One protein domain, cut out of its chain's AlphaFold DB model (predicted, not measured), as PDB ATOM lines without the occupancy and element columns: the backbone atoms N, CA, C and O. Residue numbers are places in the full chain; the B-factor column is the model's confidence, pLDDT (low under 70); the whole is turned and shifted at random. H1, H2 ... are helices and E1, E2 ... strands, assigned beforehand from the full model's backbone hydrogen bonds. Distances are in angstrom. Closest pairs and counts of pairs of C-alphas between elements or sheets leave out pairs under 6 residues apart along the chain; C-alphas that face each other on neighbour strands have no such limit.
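What this domain is: This is residues 54 to 123 and 138 to 209 of the 209 residues of an uncharacterized protein of Microvirga sp. 17 mud 1-3 (UniProt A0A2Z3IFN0). A long, twisted sheet of four strands, E1 to E4, runs through the model, with helix H3 lying along it near one end and the short helix H1 over it near the other. Long loops and the four-residue H2 fold past the E1 edge of the sheet, loosely joining the helices. The printed part has 142 residues, with three named helices followed by four named strands; the class is mixed, and the sheet, in the order E1, E2, E3, E4, is antiparallel throughout. The whole is loose, with a radius of gyration of the C-alphas of 18.1 A, and elongated, spanning 57 by 33 by 26 A.

How they stand to each other: Near the first printed residue, residues 55 to 56 pair in parallel with residues 104 to 105. H1, residues 66 to 73, is on the sheet of E1, residues 138 to 146, E2, residues 157 to 171, E3, residues 179 to 194, and E4, residues 197 to 208. H1 lies over E2 at a height over the sheet of 9.2 A, slantwise to the strands at 58 degrees to E2 on the local plane, only just short of across; its closest C-alphas to E2 are those of Leu 73 and Arg 157, 5.7 A apart. H2, residues 91 to 94, is not on the sheet. H3, residues 107 to 123, is on the sheet at a height over the sheet of 9.7 A, over E2 and only just over E3, on which 3 of its C-alphas fall. It runs along the strands, at 13 degrees to E2 on the local plane; the C-alphas of Ser 114 and Leu 167, its closest to E2, are 7.7 A apart. H1 and H3, without H2, make two layers with the sheet of E1, E2, E3 and E4, an arrangement of helices on one face of a sheet. The strands form a meander, each the antiparallel neighbour of the one before, in three hairpins. N 143 and O 165 of E1 and E2 are 2.8 A apart, N 164 and O 185 of E2 and E3 2.8 A, and N 188 and O 204 of E3 and E4 2.9 A, within hydrogen-bond range. E4 bends by 52 degrees at residue 205. Every O i to N i+4 pair is within range in H1 and 12 of 13 in H3, while H2 is too short for such a pair and its one O i to N i+3 pair is not within range.

Where its parts are: H1 begins at C-alpha 66, (-20.676, 47.888, -5.566). H3 is 24.5 A long and begins at C-alpha 107, (-20.690, 51.457, 21.027). E1 is 26.6 A long, E2 43.9 A, E3 45.9 A and E4 30.1 A, ending at C-alpha 208, (-28.124, 34.825, 11.521).

The domain as a whole: The two C-alphas farthest apart, those of Arg 154 and Asn 174, are 57.8 A apart. Residues 124 to 137 are not printed, and C-alphas 123 and 138 across the cut are 14.3 A apart. The links H1 to H2 and H2 to H3 are long. The mean pLDDT of the printed part is 85.4; residues under 70 are 63, 79 to 86, 123, 138 and 172 to 177.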
ATOM      1  N   GLU A  54     -31.113  51.599  22.035       92.75
ATOM      2  CA  GLU A  54     -31.374  50.667  20.927       92.75
ATOM      3  C   GLU A  54     -30.770  51.118  19.589       92.75
ATOM      4  O   GLU A  54     -30.587  50.284  18.705       92.75
ATOM      5  N   LEU A  55     -30.452  52.406  19.419       93.25
ATOM      6  CA  LEU A  55     -29.926  52.975  18.176       93.25
ATOM      7  C   LEU A  55     -28.472  53.454  18.341       93.25
ATOM      8  O   LEU A  55     -28.084  53.938  19.409       93.25
ATOM      9  N   PRO A  56     -27.639  53.357  17.289       92.88
ATOM     10  CA  PRO A  56     -26.284  53.887  17.317       92.88
ATOM     11  C   PRO A  56     -26.276  55.410  17.124       92.88
ATOM     12  O   PRO A  56     -27.110  55.969  16.410       92.88
ATOM     13  N   ARG A  57     -25.289  56.090  17.714       92.50
ATOM     14  CA  ARG A  57     -25.031  57.522  17.457       92.50
ATOM     15  C   ARG A  57     -24.461  57.812  16.074       92.50
ATOM     16  O   ARG A  57     -24.590  58.938  15.609       92.50
ATOM     17  N   GLU A  58     -23.845  56.824  15.441       90.75
ATOM     18  CA  GLU A  58     -23.225  56.941  14.125       90.75
ATOM     19  C   GLU A  58     -23.802  55.878  13.183       90.75
ATOM     20  O   GLU A  58     -24.311  54.843  13.619       90.75
ATOM     21  N   TRP A  59     -23.779  56.148  11.879       88.25
ATOM     22  CA  TRP A  59     -24.257  55.178  10.894       88.25
ATOM     23  C   TRP A  59     -23.310  53.991  10.803       88.25
ATOM     24  O   TRP A  59     -22.093  54.156  10.830       88.25
ATOM     25  N   GLN A  60     -23.870  52.802  10.592       85.19
ATOM     26  CA  GLN A  60     -23.057  51.644  10.254       85.19
ATOM     27  C   GLN A  60     -22.419  51.843   8.880       85.19
ATOM     28  O   GLN A  60     -23.109  52.175   7.907       85.19
ATOM     29  N   GLU A  61     -21.122  51.573   8.773       77.38
ATOM     30  CA  GLU A  61     -20.492  51.441   7.467       77.38
ATOM     31  C   GLU A  61     -21.097  50.243   6.730       77.38
ATOM     32  O   GLU A  61     -21.143  49.117   7.227       77.38
ATOM     33  N   THR A  62     -21.613  50.484   5.527       70.44
ATOM     34  CA  THR A  62     -22.264  49.428   4.753       70.44
ATOM     35  C   THR A  62     -21.213  48.562   4.063       70.44
ATOM     36  O   THR A  62     -20.525  49.037   3.160       70.44
ATOM     37  N   GLY A  63     -21.155  47.271   4.390       69.06
ATOM     38  CA  GLY A  63     -20.313  46.284   3.696       69.06
ATOM     39  C   GLY A  63     -20.844  45.827   2.326       69.06
ATOM     40  O   GLY A  63     -20.419  44.792   1.816       69.06
ATOM     41  N   ILE A  64     -21.812  46.536   1.732       78.00
ATOM     42  CA  ILE A  64     -22.476  46.100   0.496       78.00
ATOM     43  C   ILE A  64     -21.548  46.334  -0.699       78.00
ATOM     44  O   ILE A  64     -21.115  47.459  -0.964       78.00
ATOM     45  N   SER A  65     -21.283  45.278  -1.472       82.81
ATOM     46  CA  SER A  65     -20.441  45.386  -2.660       82.81
ATOM     47  C   SER A  65     -21.053  46.343  -3.694       82.81
ATOM     48  O   SER A  65     -22.271  46.427  -3.878       82.81
ATOM     49  N   SER A  66     -20.204  47.036  -4.459       83.38
ATOM     50  CA  SER A  66     -20.676  47.888  -5.566       83.38
ATOM     51  C   SER A  66     -21.473  47.102  -6.618       83.38
ATOM     52  O   SER A  66     -22.310  47.678  -7.317       83.38
ATOM     53  N   SER A  67     -21.217  45.794  -6.742       86.31
ATOM     54  CA  SER A  67     -21.943  44.918  -7.662       86.31
ATOM     55  C   SER A  67     -23.383  44.667  -7.203       86.31
ATOM     56  O   SER A  67     -24.306  44.806  -8.010       86.31
ATOM     57  N   ASP A  68     -23.591  44.437  -5.904       87.00
ATOM     58  CA  ASP A  68     -24.917  44.249  -5.311       87.00
ATOM     59  C   ASP A  68     -25.717  45.549  -5.325       87.00
ATOM     60  O   ASP A  68     -26.869  45.566  -5.759       87.00
ATOM     61  N   LEU A  69     -25.082  46.673  -4.971       88.06
ATOM     62  CA  LEU A  69     -25.716  47.989  -5.074       88.06
ATOM     63  C   LEU A  69     -26.182  48.271  -6.505       88.06
ATOM     64  O   LEU A  69     -27.310  48.719  -6.705       88.06
ATOM     65  N   ARG A  70     -25.361  47.955  -7.517       90.62
ATOM     66  CA  ARG A  70     -25.756  48.114  -8.923       90.62
ATOM     67  C   ARG A  70     -26.963  47.249  -9.279       90.62
ATOM     68  O   ARG A  70     -27.852  47.719  -9.990       90.62
ATOM     69  N   ARG A  71     -26.999  46.004  -8.800       91.50
ATOM     70  CA  ARG A  71     -28.118  45.081  -9.023       91.50
ATOM     71  C   ARG A  71     -29.421  45.637  -8.445       91.50
ATOM     72  O   ARG A  71     -30.432  45.639  -9.143       91.50
ATOM     73  N   TYR A  72     -29.398  46.142  -7.214       92.25
ATOM     74  CA  TYR A  72     -30.603  46.637  -6.536       92.25
ATOM     75  C   TYR A  72     -31.064  47.994  -7.078       92.25
ATOM     76  O   TYR A  72     -32.237  48.188  -7.417       92.25
ATOM     77  N   LEU A  73     -30.132  48.930  -7.252       91.94
ATOM     78  CA  LEU A  73     -30.434  50.292  -7.692       91.94
ATOM     79  C   LEU A  73     -30.728  50.385  -9.195       91.94
ATOM     80  O   LEU A  73     -31.361  51.346  -9.634       91.94
ATOM     81  N   GLY A  74     -30.313  49.384  -9.981       91.38
ATOM     82  CA  GLY A  74     -30.430  49.372 -11.443       91.38
ATOM     83  C   GLY A  74     -29.403  50.261 -12.156       91.38
ATOM     84  O   GLY A  74     -29.404  50.350 -13.379       91.38
ATOM     85  N   GLU A  75     -28.514  50.904 -11.405       90.00
ATOM     86  CA  GLU A  75     -27.459  51.786 -11.899       90.00
ATOM     87  C   GLU A  75     -26.268  51.774 -10.939       90.00
ATOM     88  O   GLU A  75     -26.373  51.305  -9.807       90.00
ATOM     89  N   ARG A  76     -25.109  52.271 -11.383       85.31
ATOM     90  CA  ARG A  76     -23.949  52.390 -10.492       85.31
ATOM     91  C   ARG A  76     -24.228  53.469  -9.435       85.31
ATOM     92  O   ARG A  76     -24.579  54.585  -9.829       85.31
ATOM     93  N   PRO A  77     -24.039  53.181  -8.134       78.19
ATOM     94  CA  PRO A  77     -24.202  54.190  -7.097       78.19
ATOM     95  C   PRO A  77     -23.175  55.307  -7.301       78.19
ATOM     96  O   PRO A  77     -22.006  55.052  -7.604       78.19
ATOM     97  N   LYS A  78     -23.598  56.562  -7.132       74.19
ATOM     98  CA  LYS A  78     -22.651  57.680  -7.066       74.19
ATOM     99  C   LYS A  78     -22.104  57.734  -5.645       74.19
ATOM    100  O   LYS A  78     -22.887  57.820  -4.710       74.19
ATOM    101  N   ARG A  79     -20.778  57.735  -5.471       64.62
ATOM    102  CA  ARG A  79     -20.143  57.842  -4.139       64.62
ATOM    103  C   ARG A  79     -20.605  59.071  -3.346       64.62
ATOM    104  O   ARG A  79     -20.670  59.024  -2.132       64.62
ATOM    105  N   SER A  80     -20.992  60.146  -4.032       58.25
ATOM    106  CA  SER A  80     -21.553  61.358  -3.420       58.25
ATOM    107  C   SER A  80     -22.959  61.181  -2.814       58.25
ATOM    108  O   SER A  80     -23.499  62.136  -2.272       58.25
ATOM    109  N   LEU A  81     -23.584  60.008  -2.973       61.31
ATOM    110  CA  LEU A  81     -24.932  59.656  -2.501       61.31
ATOM    111  C   LEU A  81     -24.901  58.624  -1.354       61.31
ATOM    112  O   LEU A  81     -25.906  57.960  -1.110       61.31
ATOM    113  N   SER A  82     -23.764  58.442  -0.679       60.62
ATOM    114  CA  SER A  82     -23.623  57.544   0.476       60.62
ATOM    115  C   SER A  82     -22.966  58.266   1.659       60.62
ATOM    116  O   SER A  82     -22.178  59.192   1.465       60.62
ATOM    117  N   ALA A  83     -23.255  57.840   2.892       55.03
ATOM    118  CA  ALA A  83     -22.440  58.228   4.048       55.03
ATOM    119  C   ALA A  83     -21.003  57.680   3.883       55.03
ATOM    120  O   ALA A  83     -20.833  56.667   3.198       55.03
ATOM    121  N   PRO A  84     -19.962  58.333   4.438       53.66
ATOM    122  CA  PRO A  84     -19.982  59.445   5.402       53.66
ATOM    123  C   PRO A  84     -19.969  60.858   4.787       53.66
ATOM    124  O   PRO A  84     -19.947  61.843   5.521       53.66
ATOM    125  N   TYR A  85     -20.024  61.000   3.458       59.94
ATOM    126  CA  TYR A  85     -19.776  62.278   2.763       59.94
ATOM    127  C   TYR A  85     -20.772  63.413   3.056       59.94
ATOM    128  O   TYR A  85     -20.584  64.528   2.579       59.94
ATOM    129  N   LEU A  86     -21.841  63.141   3.804       64.75
ATOM    130  CA  LEU A  86     -22.945  64.074   4.015       64.75
ATOM    131  C   LEU A  86     -23.030  64.617   5.444       64.75
ATOM    132  O   LEU A  86     -23.881  65.463   5.695       64.75
ATOM    133  N   THR A  87     -22.176  64.161   6.372       76.06
ATOM    134  CA  THR A  87     -22.173  64.578   7.796       76.06
ATOM    135  C   THR A  87     -23.538  64.490   8.503       76.06
ATOM    136  O   THR A  87     -23.733  65.092   9.552       76.06
ATOM    137  N   ILE A  88     -24.494  63.747   7.935       82.06
ATOM    138  CA  ILE A  88     -25.823  63.515   8.506       82.06
ATOM    139  C   ILE A  88     -25.681  62.416   9.552       82.06
ATOM    140  O   ILE A  88     -25.156  61.355   9.221       82.06
ATOM    141  N   LYS A  89     -26.188  62.624  10.766       88.12
ATOM    142  CA  LYS A  89     -26.192  61.620  11.838       88.12
ATOM    143  C   LYS A  89     -27.513  60.838  11.892       88.12
ATOM    144  O   LYS A  89     -28.524  61.328  11.389       88.12
ATOM    145  N   PRO A  90     -27.549  59.653  12.527       90.25
ATOM    146  CA  PRO A  90     -28.787  58.934  12.833       90.25
ATOM    147  C   PRO A  90     -29.867  59.814  13.463       90.25
ATOM    148  O   PRO A  90     -30.992  59.831  12.971       90.25
ATOM    149  N   ALA A  91     -29.522  60.613  14.476       89.81
ATOM    150  CA  ALA A  91     -30.476  61.495  15.148       89.81
ATOM    151  C   ALA A  91     -31.123  62.521  14.196       89.81
ATOM    152  O   ALA A  91     -32.322  62.752  14.274       89.81
ATOM    153  N   ASP A  92     -30.382  63.051  13.213       87.75
ATOM    154  CA  ASP A  92     -30.897  64.038  12.246       87.75
ATOM    155  C   ASP A  92     -32.026  63.512  11.349       87.75
ATOM    156  O   ASP A  92     -32.686  64.306  10.660       87.75
ATOM    157  N   VAL A  93     -32.176  62.186  11.293       88.69
ATOM    158  CA  VAL A  93     -33.053  61.461  10.372       88.69
ATOM    159  C   VAL A  93     -34.096  60.633  11.117       88.69
ATOM    160  O   VAL A  93     -35.260  60.636  10.724       88.69
ATOM    161  N   LEU A  94     -33.684  59.935  12.176       88.69
ATOM    162  CA  LEU A  94     -34.520  59.019  12.954       88.69
ATOM    163  C   LEU A  94     -35.254  59.717  14.104       88.69
ATOM    164  O   LEU A  94     -36.327  59.264  14.493       88.69
ATOM    165  N   ASP A  95     -34.700  60.817  14.618       89.00
ATOM    166  CA  ASP A  95     -35.324  61.664  15.637       89.00
ATOM    167  C   ASP A  95     -35.123  63.158  15.309       89.00
ATOM    168  O   ASP A  95     -34.492  63.907  16.056       89.00
ATOM    169  N   PRO A  96     -35.651  63.635  14.165       87.38
ATOM    170  CA  PRO A  96     -35.395  64.994  13.689       87.38
ATOM    171  C   PRO A  96     -35.955  66.088  14.612       87.38
ATOM    172  O   PRO A  96     -35.619  67.259  14.439       87.38
ATOM    173  N   LYS A  97     -36.831  65.727  15.558       89.38
ATOM    174  CA  LYS A  97     -37.413  66.633  16.555       89.38
ATOM    175  C   LYS A  97     -36.714  66.562  17.918       89.38
ATOM    176  O   LYS A  97     -37.010  67.402  18.762       89.38
ATOM    177  N   GLY A  98     -35.804  65.608  18.127       89.69
ATOM    178  CA  GLY A  98     -35.115  65.414  19.404       89.69
ATOM    179  C   GLY A  98     -36.039  64.942  20.529       89.69
ATOM    180  O   GLY A  98     -35.841  65.325  21.679       89.69
ATOM    181  N   GLU A  99     -37.080  64.174  20.206       90.31
ATOM    182  CA  GLU A  99     -38.060  63.681  21.179       90.31
ATOM    183  C   GLU A  99     -37.533  62.480  21.986       90.31
ATOM    184  O   GLU A  99     -38.098  62.177  23.035       90.31
ATOM    185  N   LYS A 100     -36.488  61.785  21.503       89.25
ATOM    186  CA  LYS A 100     -35.949  60.535  22.079       89.25
ATOM    187  C   LYS A 100     -34.416  60.460  22.040       89.25
ATOM    188  O   LYS A 100     -33.856  59.486  21.519       89.25
ATOM    189  N   PRO A 101     -33.694  61.450  22.588       91.00
ATOM    190  CA  PRO A 101     -32.231  61.451  22.574       91.00
ATOM    191  C   PRO A 101     -31.618  60.224  23.276       91.00
ATOM    192  O   PRO A 101     -30.545  59.764  22.892       91.00
ATOM    193  N   GLU A 102     -32.301  59.655  24.269       92.50
ATOM    194  CA  GLU A 102     -31.864  58.490  25.040       92.50
ATOM    195  C   GLU A 102     -31.844  57.179  24.242       92.50
ATOM    196  O   GLU A 102     -31.192  56.216  24.659       92.50
ATOM    197  N   ALA A 103     -32.526  57.122  23.093       92.69
ATOM    198  CA  ALA A 103     -32.486  55.963  22.207       92.69
ATOM    199  C   ALA A 103     -31.109  55.782  21.544       92.69
ATOM    200  O   ALA A 103     -30.768  54.667  21.153       92.69
ATOM    201  N   PHE A 104     -30.309  56.851  21.445       94.12
ATOM    202  CA  PHE A 104     -29.034  56.870  20.729       94.12
ATOM    203  C   PHE A 104     -27.840  56.770  21.680       94.12
ATOM    204  O   PHE A 104     -27.621  57.641  22.525       94.12
ATOM    205  N   CYS A 105     -26.997  55.761  21.483       94.44
ATOM    206  CA  CYS A 105     -25.787  55.582  22.284       94.44
ATOM    207  C   CYS A 105     -24.565  55.190  21.442       94.44
ATOM    208  O   CYS A 105     -24.692  54.687  20.317       94.44
ATOM    209  N   SER A 106     -23.372  55.464  21.970       93.81
ATOM    210  CA  SER A 106     -22.113  54.995  21.386       93.81
ATOM    211  C   SER A 106     -21.986  53.471  21.501       93.81
ATOM    212  O   SER A 106     -22.829  52.808  22.113       93.81
ATOM    213  N   GLU A 107     -20.965  52.891  20.875       91.50
ATOM    214  CA  GLU A 107     -20.690  51.457  21.027       91.50
ATOM    215  C   GLU A 107     -20.282  51.130  22.469       91.50
ATOM    216  O   GLU A 107     -20.811  50.190  23.055       91.50
ATOM    217  N   GLU A 108     -19.466  51.976  23.102       94.38
ATOM    218  CA  GLU A 108     -19.018  51.784  24.485       94.38
ATOM    219  C   GLU A 108     -20.183  51.834  25.486       94.38
ATOM    220  O   GLU A 108     -20.247  51.036  26.422       94.38
ATOM    221  N   GLU A 109     -21.132  52.754  25.289       94.69
ATOM    222  CA  GLU A 109     -22.346  52.847  26.109       94.69
ATOM    223  C   GLU A 109     -23.241  51.606  25.935       94.69
ATOM    224  O   GLU A 109     -23.813  51.106  26.910       94.69
ATOM    225  N   ALA A 110     -23.342  51.083  24.709       91.94
ATOM    226  CA  ALA A 110     -24.107  49.875  24.407       91.94
ATOM    227  C   ALA A 110     -23.482  48.620  25.026       91.94
ATOM    228  O   ALA A 110     -24.196  47.785  25.595       91.94
ATOM    229  N   ASP A 111     -22.157  48.512  24.979       91.81
ATOM    230  CA  ASP A 111     -21.408  47.424  25.598       91.81
ATOM    231  C   ASP A 111     -21.534  47.466  27.120       91.81
ATOM    232  O   ASP A 111     -21.836  46.450  27.751       91.81
ATOM    233  N   ALA A 112     -21.394  48.651  27.723       93.00
ATOM    234  CA  ALA A 112     -21.587  48.838  29.157       93.00
ATOM    235  C   ALA A 112     -23.008  48.438  29.595       93.00
ATOM    236  O   ALA A 112     -23.173  47.734  30.596       93.00
ATOM    237  N   ARG A 113     -24.036  48.822  28.823       90.31
ATOM    238  CA  ARG A 113     -25.431  48.420  29.070       90.31
ATOM    239  C   ARG A 113     -25.620  46.911  28.945       90.31
ATOM    240  O   ARG A 113     -26.268  46.316  29.802       90.31
ATOM    241  N   SER A 114     -25.033  46.286  27.929       89.44
ATOM    242  CA  SER A 114     -25.103  44.835  27.723       89.44
ATOM    243  C   SER A 114     -24.435  44.071  28.871       89.44
ATOM    244  O   SER A 114     -24.997  43.113  29.398       89.44
ATOM    245  N   GLN A 115     -23.275  44.537  29.341       89.06
ATOM    246  CA  GLN A 115     -22.597  43.962  30.506       89.06
ATOM    247  C   GLN A 115     -23.404  44.145  31.797       89.06
ATOM    248  O   GLN A 115     -23.501  43.214  32.599       89.06
ATOM    249  N   ALA A 116     -23.990  45.326  32.013       87.19
ATOM    250  CA  ALA A 116     -24.848  45.595  33.164       87.19
ATOM    251  C   ALA A 116     -26.107  44.715  33.150       87.19
ATOM    252  O   ALA A 116     -26.484  44.173  34.189       87.19
ATOM    253  N   PHE A 117     -26.701  44.517  31.969       85.31
ATOM    254  CA  PHE A 117     -27.814  43.600  31.755       85.31
ATOM    255  C   PHE A 117     -27.428  42.168  32.135       85.31
ATOM    256  O   PHE A 117     -28.091  41.564  32.964       85.31
ATOM    257  N   VAL A 118     -26.308  41.630  31.646       84.75
ATOM    258  CA  VAL A 118     -25.869  40.276  32.040       84.75
ATOM    259  C   VAL A 118     -25.636  40.168  33.554       84.75
ATOM    260  O   VAL A 118     -26.071  39.197  34.178       84.75
ATOM    261  N   LYS A 119     -24.995  41.171  34.168       83.12
ATOM    262  CA  LYS A 119     -24.709  41.185  35.613       83.12
ATOM    263  C   LYS A 119     -25.976  41.192  36.471       83.12
ATOM    264  O   LYS A 119     -26.002  40.497  37.487       83.12
ATOM    265  N   SER A 120     -27.019  41.929  36.084       78.25
ATOM    266  CA  SER A 120     -28.260  41.995  36.870       78.25
ATOM    267  C   SER A 120     -28.949  40.628  36.975       78.25
ATOM    268  O   SER A 120     -29.475  40.294  38.034       78.25
ATOM    269  N   TYR A 121     -28.853  39.793  35.936       73.25
ATOM    270  CA  TYR A 121     -29.411  38.435  35.924       73.25
ATOM    271  C   TYR A 121     -28.487  37.367  36.516       73.25
ATOM    272  O   TYR A 121     -28.967  36.323  36.950       73.25
ATOM    273  N   GLN A 122     -27.176  37.608  36.572       70.69
ATOM    274  CA  GLN A 122     -26.247  36.739  37.304       70.69
ATOM    275  C   GLN A 122     -26.362  36.917  38.828       70.69
ATOM    276  O   GLN A 122     -26.107  35.968  39.566       70.69
ATOM    277  N   GLY A 123     -26.763  38.108  39.299       57.06
ATOM    278  CA  GLY A 123     -26.998  38.400  40.720       57.06
ATOM    279  C   GLY A 123     -28.432  38.151  41.209       57.06
ATOM    280  O   GLY A 123     -28.641  37.957  42.406       57.06
ATOM    281  N   LEU A 138     -36.531  35.179  29.589       63.19
ATOM    282  CA  LEU A 138     -36.970  36.034  30.700       63.19
ATOM    283  C   LEU A 138     -36.944  37.519  30.351       63.19
ATOM    284  O   LEU A 138     -37.714  38.297  30.902       63.19
ATOM    285  N   THR A 139     -36.068  37.904  29.428       72.25
ATOM    286  CA  THR A 139     -35.897  39.278  28.961       72.25
ATOM    287  C   THR A 139     -34.970  39.294  27.741       72.25
ATOM    288  O   THR A 139     -34.160  38.374  27.563       72.25
ATOM    289  N   THR A 140     -35.070  40.338  26.922       80.88
ATOM    290  CA  THR A 140     -34.229  40.549  25.744       80.88
ATOM    291  C   THR A 140     -33.786  42.003  25.714       80.88
ATOM    292  O   THR A 140     -34.618  42.901  25.793       80.88
ATOM    293  N   LEU A 141     -32.481  42.231  25.585       86.94
ATOM    294  CA  LEU A 141     -31.928  43.525  25.208       86.94
ATOM    295  C   LEU A 141     -31.758  43.539  23.688       86.94
ATOM    296  O   LEU A 141     -31.136  42.634  23.141       86.94
ATOM    297  N   ARG A 142     -32.296  44.550  23.009       90.94
ATOM    298  CA  ARG A 142     -32.224  44.678  21.550       90.94
ATOM    299  C   ARG A 142     -31.410  45.908  21.161       90.94
ATOM    300  O   ARG A 142     -31.432  46.924  21.847       90.94
ATOM    301  N   ARG A 143     -30.714  45.826  20.033       91.69
ATOM    302  CA  ARG A 143     -30.085  46.964  19.361       91.69
ATOM    303  C   ARG A 143     -30.251  46.814  17.856       91.69
ATOM    304  O   ARG A 143     -30.126  45.725  17.300       91.69
ATOM    305  N   ILE A 144     -30.558  47.919  17.193       90.81
ATOM    306  CA  ILE A 144     -30.770  47.988  15.751       90.81
ATOM    307  C   ILE A 144     -29.743  48.955  15.197       90.81
ATOM    308  O   ILE A 144     -29.730  50.137  15.530       90.81
ATOM    309  N   THR A 145     -28.881  48.455  14.326       89.25
ATOM    310  CA  THR A 145     -27.908  49.269  13.610       89.25
ATOM    311  C   THR A 145     -28.367  49.426  12.169       89.25
ATOM    312  O   THR A 145     -28.790  48.470  11.516       89.25
ATOM    313  N   LEU A 146     -28.329  50.662  11.685       87.00
ATOM    314  CA  LEU A 146     -28.769  51.026  10.348       87.00
ATOM    315  C   LEU A 146     -27.577  51.622   9.609       87.00
ATOM    316  O   LEU A 146     -26.850  52.458  10.147       87.00
ATOM    317  N   GLY A 147     -27.387  51.193   8.369       88.44
ATOM    318  CA  GLY A 147     -26.544  51.893   7.418       88.44
ATOM    319  C   GLY A 147     -27.297  53.068   6.810       88.44
ATOM    320  O   GLY A 147     -28.521  53.030   6.654       88.44
ATOM    321  N   PHE A 148     -26.564  54.109   6.428       87.31
ATOM    322  CA  PHE A 148     -27.164  55.224   5.705       87.31
ATOM    323  C   PHE A 148     -27.724  54.745   4.345       87.31
ATOM    324  O   PHE A 148     -27.029  54.010   3.636       87.31
ATOM    325  N   PRO A 149     -28.941  55.155   3.935       89.56
ATOM    326  CA  PRO A 149     -29.567  54.672   2.714       89.56
ATOM    327  C   PRO A 149     -28.801  55.098   1.466       89.56
ATOM    328  O   PRO A 149     -28.475  56.271   1.274       89.56
ATOM    329  N   VAL A 150     -28.578  54.144   0.566       90.06
ATOM    330  CA  VAL A 150     -27.990  54.413  -0.749       90.06
ATOM    331  C   VAL A 150     -29.114  54.560  -1.762       90.06
ATOM    332  O   VAL A 150     -29.863  53.614  -2.001       90.06
ATOM    333  N   PHE A 151     -29.220  55.732  -2.381       89.81
ATOM    334  CA  PHE A 151     -30.242  56.019  -3.387       89.81
ATOM    335  C   PHE A 151     -29.707  55.872  -4.808       89.81
ATOM    336  O   PHE A 151     -28.532  56.120  -5.090       89.81
ATOM    337  N   ASN A 152     -30.608  55.562  -5.741       90.62
ATOM    338  CA  ASN A 152     -30.345  55.867  -7.140       90.62
ATOM    339  C   ASN A 152     -30.481  57.379  -7.401       90.62
ATOM    340  O   ASN A 152     -31.120  58.118  -6.653       90.62
ATOM    341  N   SER A 153     -29.913  57.845  -8.506       86.94
ATOM    342  CA  SER A 153     -29.855  59.250  -8.920       86.94
ATOM    343  C   SER A 153     -31.216  59.943  -9.028       86.94
ATOM    344  O   SER A 153     -31.289  61.170  -8.982       86.94
ATOM    345  N   ARG A 154     -32.297  59.169  -9.173       90.00
ATOM    346  CA  ARG A 154     -33.670  59.667  -9.310       90.00
ATOM    347  C   ARG A 154     -34.478  59.613  -8.010       90.00
ATOM    348  O   ARG A 154     -35.622  60.059  -8.034       90.00
ATOM    349  N   PHE A 155     -33.929  59.078  -6.915       91.25
ATOM    350  CA  PHE A 155     -34.659  58.795  -5.667       91.25
ATOM    351  C   PHE A 155     -35.919  57.946  -5.896       91.25
ATOM    352  O   PHE A 155     -36.992  58.211  -5.366       91.25
ATOM    353  N   THR A 156     -35.799  56.928  -6.746       94.50
ATOM    354  CA  THR A 156     -36.877  55.962  -7.037       94.50
ATOM    355  C   THR A 156     -36.593  54.579  -6.468       94.50
ATOM    356  O   THR A 156     -37.501  53.754  -6.380       94.50
ATOM    357  N   ARG A 157     -35.338  54.319  -6.094       95.31
ATOM    358  CA  ARG A 157     -34.896  53.107  -5.409       95.31
ATOM    359  C   ARG A 157     -33.916  53.479  -4.312       95.31
ATOM    360  O   ARG A 157     -33.122  54.404  -4.507       95.31
ATOM    361  N   ALA A 158     -33.968  52.739  -3.217       93.94
ATOM    362  CA  ALA A 158     -33.034  52.873  -2.116       93.94
ATOM    363  C   ALA A 158     -32.657  51.501  -1.562       93.94
ATOM    364  O   ALA A 158     -33.415  50.540  -1.695       93.94
ATOM    365  N   VAL A 159     -31.481  51.424  -0.955       93.12
ATOM    366  CA  VAL A 159     -30.996  50.240  -0.252       93.12
ATOM    367  C   VAL A 159     -30.591  50.652   1.155       93.12
ATOM    368  O   VAL A 159     -29.843  51.618   1.306       93.12
ATOM    369  N   ILE A 160     -31.068  49.923   2.162       91.56
ATOM    370  CA  ILE A 160     -30.669  50.076   3.564       91.56
ATOM    371  C   ILE A 160     -29.976  48.789   4.000       91.56
ATOM    372  O   ILE A 160     -30.473  47.690   3.766       91.56
ATOM    373  N   PHE A 161     -28.816  48.931   4.634       91.00
ATOM    374  CA  PHE A 161     -28.190  47.841   5.373       91.00
ATOM    375  C   PHE A 161     -28.715  47.860   6.807       91.00
ATOM    376  O   PHE A 161     -28.756  48.930   7.418       91.00
ATOM    377  N   ARG A 162     -29.107  46.709   7.346       90.69
ATOM    378  CA  ARG A 162     -29.635  46.614   8.702       90.69
ATOM    379  C   ARG A 162     -29.008  45.445   9.445       90.69
ATOM    380  O   ARG A 162     -28.884  44.338   8.921       90.69
ATOM    381  N   THR A 163     -28.673  45.718  10.696       91.69
ATOM    382  CA  THR A 163     -28.231  44.735  11.674       91.69
ATOM    383  C   THR A 163     -29.166  44.806  12.873       91.69
ATOM    384  O   THR A 163     -29.484  45.897  13.344       91.69
ATOM    385  N   ARG A 164     -29.601  43.660  13.385       91.81
ATOM    386  CA  ARG A 164     -30.290  43.551  14.673       91.81
ATOM    387  C   ARG A 164     -29.477  42.623  15.548       91.81
ATOM    388  O   ARG A 164     -29.277  41.472  15.171       91.81
ATOM    389  N   SER A 165     -29.021  43.128  16.684       91.69
ATOM    390  CA  SER A 165     -28.449  42.305  17.736       91.69
ATOM    391  C   SER A 165     -29.436  42.192  18.885       91.69
ATOM    392  O   SER A 165     -30.068  43.170  19.293       91.69
ATOM    393  N   GLU A 166     -29.585  40.980  19.392       91.19
ATOM    394  CA  GLU A 166     -30.391  40.674  20.559       91.19
ATOM    395  C   GLU A 166     -29.529  39.932  21.567       91.19
ATOM    396  O   GLU A 166     -28.690  39.110  21.213       91.19
ATOM    397  N   LEU A 167     -29.723  40.243  22.837       88.88
ATOM    398  CA  LEU A 167     -29.113  39.532  23.938       88.88
ATOM    399  C   LEU A 167     -30.230  39.071  24.854       88.88
ATOM    400  O   LEU A 167     -30.825  39.861  25.590       88.88
ATOM    401  N   SER A 168     -30.514  37.779  24.796       86.56
ATOM    402  CA  SER A 168     -31.545  37.163  25.614       86.56
ATOM    403  C   SER A 168     -30.937  36.396  26.778       86.56
ATOM    404  O   SER A 168     -29.906  35.740  26.643       86.56
ATOM    405  N   MET A 169     -31.605  36.435  27.930       83.31
ATOM    406  CA  MET A 169     -31.271  35.555  29.050       83.31
ATOM    407  C   MET A 169     -32.158  34.316  28.992       83.31
ATOM    408  O   MET A 169     -33.382  34.412  29.127       83.31
ATOM    409  N   VAL A 170     -31.533  33.154  28.799       77.69
ATOM    410  CA  VAL A 170     -32.226  31.865  28.705       77.69
ATOM    411  C   VAL A 170     -31.879  30.967  29.887       77.69
ATOM    412  O   VAL A 170     -30.725  30.885  30.309       77.69
ATOM    413  N   SER A 171     -32.879  30.254  30.411       71.44
ATOM    414  CA  SER A 171     -32.670  29.119  31.317       71.44
ATOM    415  C   SER A 171     -32.698  27.814  30.508       71.44
ATOM    416  O   SER A 171     -33.755  27.454  29.973       71.44
ATOM    417  N   PRO A 172     -31.566  27.096  30.379       67.25
ATOM    418  CA  PRO A 172     -31.559  25.748  29.821       67.25
ATOM    419  C   PRO A 172     -32.462  24.817  30.641       67.25
ATOM    420  O   PRO A 172     -32.521  24.926  31.868       67.25
ATOM    421  N   ARG A 173     -33.126  23.852  29.987       62.56
ATOM    422  CA  ARG A 173     -33.887  22.811  30.702       62.56
ATOM    423  C   ARG A 173     -32.961  22.129  31.721       62.56
ATOM    424  O   ARG A 173     -31.917  21.610  31.340       62.56
ATOM    425  N   ASN A 174     -33.360  22.136  32.994       57.50
ATOM    426  CA  ASN A 174     -32.638  21.571  34.148       57.50
ATOM    427  C   ASN A 174     -31.381  22.329  34.624       57.50
ATOM    428  O   ASN A 174     -30.636  21.789  35.439       57.50
ATOM    429  N   ALA A 175     -31.140  23.566  34.178       62.06
ATOM    430  CA  ALA A 175     -30.051  24.393  34.704       62.06
ATOM    431  C   ALA A 175     -30.568  25.454  35.686       62.06
ATOM    432  O   ALA A 175     -31.501  26.199  35.394       62.06
ATOM    433  N   SER A 176     -29.908  25.557  36.839       62.44
ATOM    434  CA  SER A 176     -30.151  26.589  37.857       62.44
ATOM    435  C   SER A 176     -29.570  27.960  37.491       62.44
ATOM    436  O   SER A 176     -29.893  28.947  38.145       62.44
ATOM    437  N   ALA A 177     -28.736  28.038  36.447       67.00
ATOM    438  CA  ALA A 177     -28.084  29.266  36.002       67.00
ATOM    439  C   ALA A 177     -28.621  29.739  34.644       67.00
ATOM    440  O   ALA A 177     -28.745  28.950  33.701       67.00
ATOM    441  N   LEU A 178     -28.884  31.043  34.543       73.81
ATOM    442  CA  LEU A 178     -29.182  31.711  33.279       73.81
ATOM    443  C   LEU A 178     -27.914  31.843  32.435       73.81
ATOM    444  O   LEU A 178     -26.816  32.036  32.962       73.81
ATOM    445  N   ARG A 179     -28.071  31.762  31.113       78.06
ATOM    446  CA  ARG A 179     -26.991  31.992  30.151       78.06
ATOM    447  C   ARG A 179     -27.390  33.082  29.156       78.06
ATOM    448  O   ARG A 179     -28.550  33.102  28.744       78.06
ATOM    449  N   PRO A 180     -26.454  33.966  28.772       82.50
ATOM    450  CA  PRO A 180     -26.675  34.879  27.664       82.50
ATOM    451  C   PRO A 180     -26.729  34.095  26.348       82.50
ATOM    452  O   PRO A 180     -25.885  33.230  26.102       82.50
ATOM    453  N   LEU A 181     -27.709  34.417  25.515       85.25
ATOM    454  CA  LEU A 181     -27.833  33.967  24.137       85.25
ATOM    455  C   LEU A 181     -27.789  35.213  23.244       85.25
ATOM    456  O   LEU A 181     -28.795  35.924  23.166       85.25
ATOM    457  N   PRO A 182     -26.621  35.546  22.667       87.06
ATOM    458  CA  PRO A 182     -26.544  36.585  21.659       87.06
ATOM    459  C   PRO A 182     -27.134  36.056  20.349       87.06
ATOM    460  O   PRO A 182     -26.836  34.934  19.952       87.06
ATOM    461  N   GLU A 183     -27.934  36.878  19.687       90.62
ATOM    462  CA  GLU A 183     -28.409  36.650  18.326       90.62
ATOM    463  C   GLU A 183     -28.055  37.872  17.481       90.62
ATOM    464  O   GLU A 183     -28.280  39.013  17.888       90.62
ATOM    465  N   LEU A 184     -27.504  37.651  16.292       90.88
ATOM    466  CA  LEU A 184     -27.211  38.710  15.332       90.88
ATOM    467  C   LEU A 184     -27.861  38.370  14.002       90.88
ATOM    468  O   LEU A 184     -27.497  37.394  13.360       90.88
ATOM    469  N   THR A 185     -28.790  39.205  13.555       93.44
ATOM    470  CA  THR A 185     -29.404  39.102  12.230       93.44
ATOM    471  C   THR A 185     -28.905  40.249  11.360       93.44
ATOM    472  O   THR A 185     -28.964  41.411  11.763       93.44
ATOM    473  N   VAL A 186     -28.444  39.937  10.149       91.69
ATOM    474  CA  VAL A 186     -27.944  40.923   9.181       91.69
ATOM    475  C   VAL A 186     -28.701  40.783   7.868       91.69
ATOM    476  O   VAL A 186     -28.800  39.684   7.319       91.69
ATOM    477  N   TRP A 187     -29.226  41.885   7.336       93.25
ATOM    478  CA  TRP A 187     -29.954  41.875   6.069       93.25
ATOM    479  C   TRP A 187     -29.871  43.203   5.318       93.25
ATOM    480  O   TRP A 187     -29.469  44.243   5.837       93.25
ATOM    481  N   ILE A 188     -30.247  43.140   4.044       92.88
ATOM    482  CA  ILE A 188     -30.366  44.291   3.155       92.88
ATOM    483  C   ILE A 188     -31.838  44.485   2.824       92.88
ATOM    484  O   ILE A 188     -32.491  43.548   2.371       92.88
ATOM    485  N   GLU A 189     -32.347  45.698   2.990       94.44
ATOM    486  CA  GLU A 189     -33.697  46.091   2.597       94.44
ATOM    487  C   GLU A 189     -33.637  46.922   1.314       94.44
ATOM    488  O   GLU A 189     -32.819  47.833   1.170       94.44
ATOM    489  N   ILE A 190     -34.499  46.594   0.354       95.31
ATOM    490  CA  ILE A 190     -34.560  47.217  -0.966       95.31
ATOM    491  C   ILE A 190     -35.911  47.906  -1.082       95.31
ATOM    492  O   ILE A 190     -36.955  47.256  -1.063       95.31
ATOM    493  N   TYR A 191     -35.885  49.219  -1.265       96.44
ATOM    494  CA  TYR A 191     -37.074  50.053  -1.333       96.44
ATOM    495  C   TYR A 191     -37.309  50.597  -2.730       96.44
ATOM    496  O   TYR A 191     -36.374  50.858  -3.499       96.44
ATOM    497  N   ARG A 192     -38.582  50.835  -3.042       96.88
ATOM    498  CA  ARG A 192     -39.017  51.504  -4.266       96.88
ATOM    499  C   ARG A 192     -39.942  52.659  -3.926       96.88
ATOM    500  O   ARG A 192     -40.785  52.533  -3.047       96.88
ATOM    501  N   LYS A 193     -39.797  53.769  -4.645       96.69
ATOM    502  CA  LYS A 193     -40.681  54.921  -4.490       96.69
ATOM    503  C   LYS A 193     -41.847  54.841  -5.471       96.69
ATOM    504  O   LYS A 193     -41.626  54.921  -6.681       96.69
ATOM    505  N   ASN A 194     -43.074  54.747  -4.965       94.19
ATOM    506  CA  ASN A 194     -44.303  54.742  -5.754       94.19
ATOM    507  C   ASN A 194     -45.194  55.917  -5.334       94.19
ATOM    508  O   ASN A 194     -45.505  56.091  -4.161       94.19
ATOM    509  N   LYS A 195     -45.606  56.758  -6.295       93.06
ATOM    510  CA  LYS A 195     -46.476  57.932  -6.048       93.06
ATOM    511  C   LYS A 195     -46.012  58.818  -4.871       93.06
ATOM    512  O   LYS A 195     -46.823  59.332  -4.112       93.06
ATOM    513  N   GLY A 196     -44.698  58.988  -4.717       92.38
ATOM    514  CA  GLY A 196     -44.123  59.823  -3.660       92.38
ATOM    515  C   GLY A 196     -43.855  59.117  -2.326       92.38
ATOM    516  O   GLY A 196     -43.213  59.727  -1.478       92.38
ATOM    517  N   LYS A 197     -44.268  57.856  -2.155       94.75
ATOM    518  CA  LYS A 197     -44.078  57.068  -0.928       94.75
ATOM    519  C   LYS A 197     -43.058  55.956  -1.127       94.75
ATOM    520  O   LYS A 197     -42.906  55.472  -2.248       94.75
ATOM    521  N   TRP A 198     -42.348  55.597  -0.065       96.31
ATOM    522  CA  TRP A 198     -41.386  54.502  -0.073       96.31
ATOM    523  C   TRP A 198     -42.068  53.211   0.364       96.31
ATOM    524  O   TRP A 198     -42.707  53.181   1.404       96.31
ATOM    525  N   ASP A 199     -41.894  52.149  -0.413       95.44
ATOM    526  CA  ASP A 199     -42.410  50.822  -0.089       95.44
ATOM    527  C   ASP A 199     -41.247  49.828  -0.050       95.44
ATOM    528  O   ASP A 199     -40.363  49.861  -0.921       95.44
ATOM    529  N   LEU A 200     -41.252  48.927   0.938       95.12
ATOM    530  CA  LEU A 200     -40.332  47.792   0.959       95.12
ATOM    531  C   LEU A 200     -40.657  46.887  -0.234       95.12
ATOM    532  O   LEU A 200     -41.753  46.346  -0.351       95.12
ATOM    533  N   HIS A 201     -39.700  46.739  -1.144       95.38
ATOM    534  CA  HIS A 201     -39.867  45.939  -2.351       95.38
ATOM    535  C   HIS A 201     -39.347  44.511  -2.170       95.38
ATOM    536  O   HIS A 201     -39.953  43.569  -2.674       95.38
ATOM    537  N   ALA A 202     -38.215  44.365  -1.483       94.94
ATOM    538  CA  ALA A 202     -37.591  43.084  -1.182       94.94
ATOM    539  C   ALA A 202     -36.626  43.237  -0.001       94.94
ATOM    540  O   ALA A 202     -36.168  44.343   0.289       94.94
ATOM    541  N   TYR A 203     -36.261  42.126   0.631       93.81
ATOM    542  CA  TYR A 203     -35.139  42.071   1.559       93.81
ATOM    543  C   TYR A 203     -34.309  40.814   1.299       93.81
ATOM    544  O   TYR A 203     -34.848  39.791   0.882       93.81
ATOM    545  N   HIS A 204     -33.004  40.891   1.542       93.19
ATOM    546  CA  HIS A 204     -32.073  39.774   1.412       93.19
ATOM    547  C   HIS A 204     -31.378  39.531   2.751       93.19
ATOM    548  O   HIS A 204     -30.619  40.381   3.221       93.19
ATOM    549  N   LEU A 205     -31.637  38.369   3.354       92.56
ATOM    550  CA  LEU A 205     -30.965  37.926   4.572       92.56
ATOM    551  C   LEU A 205     -29.517  37.542   4.249       92.56
ATOM    552  O   LEU A 205     -29.278  36.732   3.354       92.56
ATOM    553  N   LEU A 206     -28.565  38.132   4.969       89.12
ATOM    554  CA  LEU A 206     -27.138  37.844   4.818       89.12
ATOM    555  C   LEU A 206     -26.652  36.810   5.836       89.12
ATOM    556  O   LEU A 206     -25.744  36.043   5.530       89.12
ATOM    557  N   GLY A 207     -27.259  36.769   7.023       88.12
ATOM    558  CA  GLY A 207     -26.918  35.784   8.042       88.12
ATOM    559  C   GLY A 207     -27.686  35.961   9.345       88.12
ATOM    560  O   GLY A 207     -28.235  37.032   9.619       88.12
ATOM    561  N   ILE A 208     -27.698  34.879  10.122       88.38
ATOM    562  CA  ILE A 208     -28.124  34.825  11.521       88.38
ATOM    563  C   ILE A 208     -27.035  34.056  12.269       88.38
ATOM    564  O   ILE A 208     -26.648  32.979  11.807       88.38
ATOM    565  N   THR A 209     -26.525  34.605  13.367       81.25
ATOM    566  CA  THR A 209     -25.546  33.936  14.241       81.25
ATOM    567  C   THR A 209     -26.012  33.925  15.674       81.25
ATOM    568  O   THR A 209     -26.556  34.979  16.077       81.25
TER     569      THR A 209